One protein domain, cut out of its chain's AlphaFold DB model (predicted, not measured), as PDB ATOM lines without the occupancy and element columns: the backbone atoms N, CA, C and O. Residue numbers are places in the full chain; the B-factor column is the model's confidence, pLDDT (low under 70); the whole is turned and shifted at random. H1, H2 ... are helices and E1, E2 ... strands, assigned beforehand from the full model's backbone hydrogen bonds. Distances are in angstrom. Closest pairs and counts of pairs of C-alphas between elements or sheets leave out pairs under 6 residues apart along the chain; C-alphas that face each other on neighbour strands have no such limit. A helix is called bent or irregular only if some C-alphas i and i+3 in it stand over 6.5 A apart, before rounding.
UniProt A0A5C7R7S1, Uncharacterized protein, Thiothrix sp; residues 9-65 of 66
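AT A GLANCE: This is residues 9 to 65 of the 66 residues of an uncharacterized protein of Thiothrix sp (UniProt A0A5C7R7S1). The printed part is a drawn-out zigzag with no shared core: a small two-stranded hairpin, E1 and E2, at one end, the longer helix H1 along the middle, and the short helix H2 at the other end. Between the hairpin and H1 the chain swings out in a loop and comes back, and its residues 22 to 29 stick out. The 57 printed residues hold two named strands and two named helices, in the order E1, E2, H1, H2; the sheet, in the order E1 - E2, is antiparallel, and the class is mixed, helices and strands. The whole is extended, with a radius of gyration of the C-alphas of 20.2 A. It spans 58 by 29 by 17 A, only just a rod.

IN THESE COORDINATES: Strand E1, residues 9 to 12, begins at C-alpha 9 at (34.196, 74.951, -18.385). Strand E2, residues 16 to 20, is 13.3 A long from first to last C-alpha. Helix H1, residues 32 to 46, begins at C-alpha 32 at (16.769, 60.696, -17.328) and is 21.4 A long. Helix H2, residues 56 to 63, is 10.4 A long and ends at C-alpha 63 at (6.350, 38.393, -31.592).

HOW THE PARTS SIT: E1 and E2 are antiparallel neighbours and form a hairpin, with 149 degrees between their directions. The C-alphas of Lys 11 and Ala 17 face each other at 4.3 A. N 10 and O 18 are within hydrogen-bond range at 2.8 A, and N 18 and O 10 also at 2.8 A. E1 and H1 are apart, with no C-alpha of the one within 8 A of the other. H1 and H2 are apart by the same measure. H2 is also apart from E1 and from E2. In H1 and H2 every O i to N i+4 pair is within hydrogen-bond range, and neither helix is bent.

THE WHOLE: The two C-alphas farthest apart in the domain, those of Lys 14 and Glu 57, are 60.4 A apart, and the first and last printed C-alphas, Val 9 and Ser 65, are 52.4 A apart. The printed part has no cut. The link from E1 to E2 is tight, with 3 residues; the link from E2 to H1 is long, with 11 residues; the link from H1 to H2 is short, with 9 residues. Residues 31 to 37, of which 32 to 37 belong to H1, stand free, as do residues 43 to 48, of which 43 to 46 belong to H1. The mean pLDDT of the printed part is 86.8, and residues 21 to 28, in the long link, are under 70.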
ATOM      1  N   VAL A   9      34.678  74.894 -19.771       75.88
ATOM      2  CA  VAL A   9      34.196  74.951 -18.385       75.88
ATOM      3  C   VAL A   9      33.661  76.348 -18.079       75.88
ATOM      4  O   VAL A   9      34.422  77.307 -17.966       75.88
ATOM      5  N   ILE A  10      32.350  76.465 -17.882       80.88
ATOM      6  CA  ILE A  10      31.688  77.703 -17.462       80.88
ATOM      7  C   ILE A  10      31.580  77.707 -15.939       80.88
ATOM      8  O   ILE A  10      30.827  76.928 -15.358       80.88
ATOM      9  N   LYS A  11      32.293  78.616 -15.270       81.44
ATOM     10  CA  LYS A  11      32.157  78.836 -13.822       81.44
ATOM     11  C   LYS A  11      31.060  79.865 -13.537       81.44
ATOM     12  O   LYS A  11      31.163  81.014 -13.957       81.44
ATOM     13  N   ARG A  12      30.037  79.480 -12.768       77.00
ATOM     14  CA  ARG A  12      28.998  80.371 -12.228       77.00
ATOM     15  C   ARG A  12      29.224  80.564 -10.725       77.00
ATOM     16  O   ARG A  12      28.788  79.770  -9.892       77.00
ATOM     17  N   GLY A  13      29.919  81.643 -10.369       79.50
ATOM     18  CA  GLY A  13      30.264  81.958  -8.978       79.50
ATOM     19  C   GLY A  13      31.252  80.961  -8.349       79.50
ATOM     20  O   GLY A  13      31.946  80.228  -9.047       79.50
ATOM     21  N   LYS A  14      31.334  80.932  -7.010       77.44
ATOM     22  CA  LYS A  14      32.318  80.100  -6.278       77.44
ATOM     23  C   LYS A  14      31.968  78.606  -6.206       77.44
ATOM     24  O   LYS A  14      32.827  77.819  -5.829       77.44
ATOM     25  N   LYS A  15      30.717  78.218  -6.491       75.69
ATOM     26  CA  LYS A  15      30.188  76.879  -6.156       75.69
ATOM     27  C   LYS A  15      29.669  76.059  -7.337       75.69
ATOM     28  O   LYS A  15      29.348  74.895  -7.132       75.69
ATOM     29  N   GLN A  16      29.540  76.628  -8.536       70.69
ATOM     30  CA  GLN A  16      28.958  75.912  -9.672       70.69
ATOM     31  C   GLN A  16      29.855  76.046 -10.897       70.69
ATOM     32  O   GLN A  16      30.285  77.144 -11.251       70.69
ATOM     33  N   ALA A  17      30.136  74.918 -11.538       78.94
ATOM     34  CA  ALA A  17      30.810  74.854 -12.821       78.94
ATOM     35  C   ALA A  17      30.024  73.911 -13.735       78.94
ATOM     36  O   ALA A  17      29.586  72.848 -13.298       78.94
ATOM     37  N   TYR A  18      29.843  74.319 -14.984       75.25
ATOM     38  CA  TYR A  18      29.194  73.544 -16.032       75.25
ATOM     39  C   TYR A  18      30.225  73.212 -17.101       75.25
ATOM     40  O   TYR A  18      31.083  74.040 -17.401       75.25
ATOM     41  N   VAL A  19      30.140  72.018 -17.678       76.94
ATOM     42  CA  VAL A  19      31.003  71.604 -18.787       76.94
ATOM     43  C   VAL A  19      30.149  71.549 -20.043       76.94
ATOM     44  O   VAL A  19      29.207  70.762 -20.105       76.94
ATOM     45  N   LEU A  20      30.478  72.374 -21.033       73.38
ATOM     46  CA  LEU A  20      30.004  72.178 -22.396       73.38
ATOM     47  C   LEU A  20      30.961  71.191 -23.057       73.38
ATOM     48  O   LEU A  20      32.158  71.455 -23.176       73.38
ATOM     49  N   THR A  21      30.434  70.029 -23.425       68.69
ATOM     50  CA  THR A  21      31.152  69.060 -24.254       68.69
ATOM     51  C   THR A  21      30.474  69.068 -25.620       68.69
ATOM     52  O   THR A  21      29.240  69.022 -25.646       68.69
ATOM     53  N   PRO A  22      31.228  69.173 -26.725       68.31
ATOM     54  CA  PRO A  22      30.651  68.980 -28.046       68.31
ATOM     55  C   PRO A  22      30.043  67.581 -28.106       68.31
ATOM     56  O   PRO A  22      30.665  66.626 -27.650       68.31
ATOM     57  N   VAL A  23      28.815  67.495 -28.609       66.75
ATOM     58  CA  VAL A  23      28.176  66.219 -28.923       66.75
ATOM     59  C   VAL A  23      28.518  65.891 -30.371       66.75
ATOM     60  O   VAL A  23      28.289  66.701 -31.266       66.75
ATOM     61  N   SER A  24      29.146  64.747 -30.579       68.50
ATOM     62  CA  SER A  24      29.341  64.132 -31.886       68.50
ATOM     63  C   SER A  24      28.091  63.350 -32.290       68.50
ATOM     64  O   SER A  24      27.250  63.039 -31.447       68.50
ATOM     65  N   ASP A  25      27.974  63.004 -33.572       61.59
ATOM     66  CA  ASP A  25      26.871  62.163 -34.061       61.59
ATOM     67  C   ASP A  25      26.844  60.776 -33.382       61.59
ATOM     68  O   ASP A  25      25.790  60.144 -33.296       61.59
ATOM     69  N   ASP A  26      27.981  60.340 -32.829       64.25
ATOM     70  CA  ASP A  26      28.135  59.094 -32.073       64.25
ATOM     71  C   ASP A  26      27.840  59.246 -30.564       64.25
ATOM     72  O   ASP A  26      27.782  58.250 -29.832       64.25
ATOM     73  N   ASP A  27      27.638  60.472 -30.062       67.06
ATOM     74  CA  ASP A  27      27.368  60.709 -28.645       67.06
ATOM     75  C   ASP A  27      25.910  60.395 -28.293       67.06
ATOM     76  O   ASP A  27      24.981  61.188 -28.465       67.06
ATOM     77  N   LEU A  28      25.709  59.218 -27.702       66.50
ATOM     78  CA  LEU A  28      24.421  58.805 -27.156       66.50
ATOM     79  C   LEU A  28      24.129  59.533 -25.837       66.50
ATOM     80  O   LEU A  28      24.574  59.136 -24.756       66.50
ATOM     81  N   TYR A  29      23.319  60.588 -25.909       73.94
ATOM     82  CA  TYR A  29      22.759  61.225 -24.722       73.94
ATOM     83  C   TYR A  29      21.546  60.445 -24.194       73.94
ATOM     84  O   TYR A  29      20.469  60.428 -24.792       73.94
ATOM     85  N   PHE A  30      21.695  59.836 -23.017       80.56
ATOM     86  CA  PHE A  30      20.591  59.169 -22.330       80.56
ATOM     87  C   PHE A  30      19.766  60.176 -21.528       80.56
ATOM     88  O   PHE A  30      20.231  60.727 -20.526       80.56
ATOM     89  N   SER A  31      18.504  60.365 -21.911       87.56
ATOM     90  CA  SER A  31      17.576  61.140 -21.088       87.56
ATOM     91  C   SER A  31      17.397  60.489 -19.700       87.56
ATOM     92  O   SER A  31      17.519  59.263 -19.564       87.56
ATOM     93  N   PRO A  32      17.053  61.260 -18.650       88.94
ATOM     94  CA  PRO A  32      16.769  60.696 -17.328       88.94
ATOM     95  C   PRO A  32      15.699  59.592 -17.353       88.94
ATOM     96  O   PRO A  32      15.776  58.621 -16.596       88.94
ATOM     97  N   GLU A  33      14.722  59.712 -18.252       91.88
ATOM     98  CA  GLU A  33      13.689  58.703 -18.474       91.88
ATOM     99  C   GLU A  33      14.260  57.417 -19.088       91.88
ATOM    100  O   GLU A  33      13.953  56.321 -18.614       91.88
ATOM    101  N   MET A  34      15.154  57.534 -20.074       90.94
ATOM    102  CA  MET A  34      15.825  56.384 -20.681       90.94
ATOM    103  C   MET A  34      16.669  55.629 -19.646       90.94
ATOM    104  O   MET A  34      16.559  54.408 -19.527       90.94
ATOM    105  N   ILE A  35      17.419  56.353 -18.806       93.12
ATOM    106  CA  ILE A  35      18.162  55.763 -17.681       93.12
ATOM    107  C   ILE A  35      17.221  55.043 -16.706       93.12
ATOM    108  O   ILE A  35      17.541  53.953 -16.222       93.12
ATOM    109  N   LYS A  36      16.051  55.621 -16.406       95.31
ATOM    110  CA  LYS A  36      15.045  54.986 -15.543       95.31
ATOM    111  C   LYS A  36      14.522  53.686 -16.163       95.31
ATOM    112  O   LYS A  36      14.439  52.685 -15.453       95.31
ATOM    113  N   ARG A  37      14.230  53.677 -17.467       96.31
ATOM    114  CA  ARG A  37      13.782  52.482 -18.199       96.31
ATOM    115  C   ARG A  37      14.836  51.374 -18.167       96.31
ATOM    116  O   ARG A  37      14.507  50.264 -17.772       96.31
ATOM    117  N   ILE A  38      16.101  51.692 -18.453       95.12
ATOM    118  CA  ILE A  38      17.215  50.729 -18.387       95.12
ATOM    119  C   ILE A  38      17.325  50.120 -16.983       95.12
ATOM    120  O   ILE A  38      17.396  48.900 -16.828       95.12
ATOM    121  N   LYS A  39      17.279  50.952 -15.933       96.56
ATOM    122  CA  LYS A  39      17.321  50.477 -14.540       96.56
ATOM    123  C   LYS A  39      16.157  49.548 -14.203       96.56
ATOM    124  O   LYS A  39      16.353  48.595 -13.448       96.56
ATOM    125  N   ASN A  40      14.965  49.820 -14.729       97.31
ATOM    126  CA  ASN A  40      13.809  48.949 -14.542       97.31
ATOM    127  C   ASN A  40      14.013  47.605 -15.248       97.31
ATOM    128  O   ASN A  40      13.872  46.578 -14.589       97.31
ATOM    129  N   SER A  41      14.471  47.600 -16.501       96.50
ATOM    130  CA  SER A  41      14.751  46.360 -17.237       96.50
ATOM    131  C   SER A  41      15.810  45.492 -16.547       96.50
ATOM    132  O   SER A  41      15.637  44.282 -16.424       96.50
ATOM    133  N   VAL A  42      16.859  46.093 -15.973       96.94
ATOM    134  CA  VAL A  42      17.844  45.355 -15.155       96.94
ATOM    135  C   VAL A  42      17.192  44.704 -13.927       96.94
ATOM    136  O   VAL A  42      17.557  43.589 -13.549       96.94
ATOM    137  N   LYS A  43      16.231  45.375 -13.279       97.62
ATOM    138  CA  LYS A  43      15.489  44.791 -12.149       97.62
ATOM    139  C   LYS A  43      14.568  43.662 -12.599       97.62
ATOM    140  O   LYS A  43      14.487  42.666 -11.891       97.62
ATOM    141  N   GLU A  44      13.901  43.800 -13.740       97.50
ATOM    142  CA  GLU A  44      13.031  42.764 -14.307       97.50
ATOM    143  C   GLU A  44      13.811  41.475 -14.568       97.50
ATOM    144  O   GLU A  44      13.402  40.416 -14.094       97.50
ATOM    145  N   VAL A  45      15.000  41.572 -15.173       96.31
ATOM    146  CA  VAL A  45      15.892  40.418 -15.371       96.31
ATOM    147  C   VAL A  45      16.272  39.769 -14.037       96.31
ATOM    148  O   VAL A  45      16.136  38.558 -13.882       96.31
ATOM    149  N   LYS A  46      16.670  40.565 -13.033       95.56
ATOM    150  CA  LYS A  46      16.989  40.057 -11.681       95.56
ATOM    151  C   LYS A  46      15.801  39.386 -10.986       95.56
ATOM    152  O   LYS A  46      16.005  38.532 -10.134       95.56
ATOM    153  N   GLN A  47      14.579  39.787 -11.323       97.38
ATOM    154  CA  GLN A  47      13.339  39.202 -10.809       97.38
ATOM    155  C   GLN A  47      12.863  37.994 -11.631       97.38
ATOM    156  O   GLN A  47      11.785  37.477 -11.353       97.38
ATOM    157  N   GLY A  48      13.613  37.564 -12.652       96.62
ATOM    158  CA  GLY A  48      13.200  36.478 -13.543       96.62
ATOM    159  C   GLY A  48      12.102  36.870 -14.537       96.62
ATOM    160  O   GLY A  48      11.533  36.006 -15.193       96.62
ATOM    161  N   LYS A  49      11.792  38.164 -14.672       96.75
ATOM    162  CA  LYS A  49      10.782  38.693 -15.600       96.75
ATOM    163  C   LYS A  49      11.394  38.934 -16.976       96.75
ATOM    164  O   LYS A  49      11.431  40.056 -17.472       96.75
ATOM    165  N   PHE A  50      11.923  37.878 -17.570       94.81
ATOM    166  CA  PHE A  50      12.458  37.899 -18.922       94.81
ATOM    167  C   PHE A  50      12.036  36.629 -19.653       94.81
ATOM    168  O   PHE A  50      11.672  35.631 -19.033       94.81
ATOM    169  N   LYS A  51      12.079  36.675 -20.983       94.12
ATOM    170  CA  LYS A  51      11.833  35.515 -21.831       94.12
ATOM    171  C   LYS A  51      13.063  35.281 -22.693       94.12
ATOM    172  O   LYS A  51      13.597  36.225 -23.270       94.12
ATOM    173  N   THR A  52      13.528  34.041 -22.732       94.88
ATOM    174  CA  THR A  52      14.627  33.602 -23.595       94.88
ATOM    175  C   THR A  52      14.059  32.804 -24.747       94.88
ATOM    176  O   THR A  52      13.110  32.046 -24.555       94.88
ATOM    177  N   PHE A  53      14.674  32.944 -25.911       96.00
ATOM    178  CA  PHE A  53      14.352  32.179 -27.107       96.00
ATOM    179  C   PHE A  53      15.639  31.529 -27.585       96.00
ATOM    180  O   PHE A  53      16.697  32.162 -27.546       96.00
ATOM    181  N   ASN A  54      15.561  30.272 -28.005       95.31
ATOM    182  CA  ASN A  54      16.737  29.516 -28.439       95.31
ATOM    183  C   ASN A  54      16.940  29.580 -29.959       95.31
ATOM    184  O   ASN A  54      17.930  29.063 -30.471       95.31
ATOM    185  N   SER A  55      16.011  30.207 -30.684       97.12
ATOM    186  CA  SER A  55      16.095  30.423 -32.125       97.12
ATOM    187  C   SER A  55      15.363  31.697 -32.543       97.12
ATOM    188  O   SER A  55      14.444  32.162 -31.862       97.12
ATOM    189  N   THR A  56      15.758  32.241 -33.691       95.94
ATOM    190  CA  THR A  56      15.078  33.378 -34.320       95.94
ATOM    191  C   THR A  56      13.633  33.031 -34.679       95.94
ATOM    192  O   THR A  56      12.743  33.831 -34.424       95.94
ATOM    193  N   GLU A  57      13.378  31.813 -35.164       96.56
ATOM    194  CA  GLU A  57      12.035  31.326 -35.517       96.56
ATOM    195  C   GLU A  57      11.080  31.325 -34.311       96.56
ATOM    196  O   GLU A  57       9.920  31.729 -34.410       96.56
ATOM    197  N   GLU A  58      11.568  30.902 -33.139       97.06
ATOM    198  CA  GLU A  58      10.800  30.910 -31.889       97.06
ATOM    199  C   GLU A  58      10.466  32.342 -31.439       97.06
ATOM    200  O   GLU A  58       9.336  32.619 -31.020       97.06
ATOM    201  N   LEU A  59      11.436  33.255 -31.554       96.88
ATOM    202  CA  LEU A  59      11.250  34.674 -31.260       96.88
ATOM    203  C   LEU A  59      10.226  35.305 -32.211       96.88
ATOM    204  O   LEU A  59       9.292  35.958 -31.748       96.88
ATOM    205  N   GLU A  60      10.370  35.095 -33.518       96.56
ATOM    206  CA  GLU A  60       9.467  35.630 -34.543       96.56
ATOM    207  C   GLU A  60       8.036  35.133 -34.342       96.56
ATOM    208  O   GLU A  60       7.097  35.931 -34.347       96.56
ATOM    209  N   LYS A  61       7.860  33.837 -34.065       96.50
ATOM    210  CA  LYS A  61       6.546  33.262 -33.760       96.50
ATOM    211  C   LYS A  61       5.919  33.892 -32.518       96.50
ATOM    212  O   LYS A  61       4.719  34.156 -32.513       96.50
ATOM    213  N   TYR A  62       6.706  34.126 -31.469       96.12
ATOM    214  CA  TYR A  62       6.210  34.785 -30.265       96.12
ATOM    215  C   TYR A  62       5.802  36.235 -30.537       96.12
ATOM    216  O   TYR A  62       4.708  36.630 -30.141       96.12
ATOM    217  N   LEU A  63       6.640  37.003 -31.238       95.62
ATOM    218  CA  LEU A  63       6.350  38.393 -31.592       95.62
ATOM    219  C   LEU A  63       5.127  38.518 -32.507       95.62
ATOM    220  O   LEU A  63       4.347  39.443 -32.331       95.62
ATOM    221  N   GLY A  64       4.923  37.576 -33.431       95.69
ATOM    222  CA  GLY A  64       3.723  37.528 -34.269       95.69
ATOM    223  C   GLY A  64       2.444  37.103 -33.533       95.69
ATOM    224  O   GLY A  64       1.363  37.218 -34.099       95.69
ATOM    225  N   SER A  65       2.557  36.595 -32.300       93.25
ATOM    226  CA  SER A  65       1.421  36.168 -31.465       93.25
ATOM    227  C   SER A  65       1.037  37.155 -30.355       93.25
ATOM    228  O   SER A  65       0.071  36.898 -29.636       93.25
TER     229      SER A  65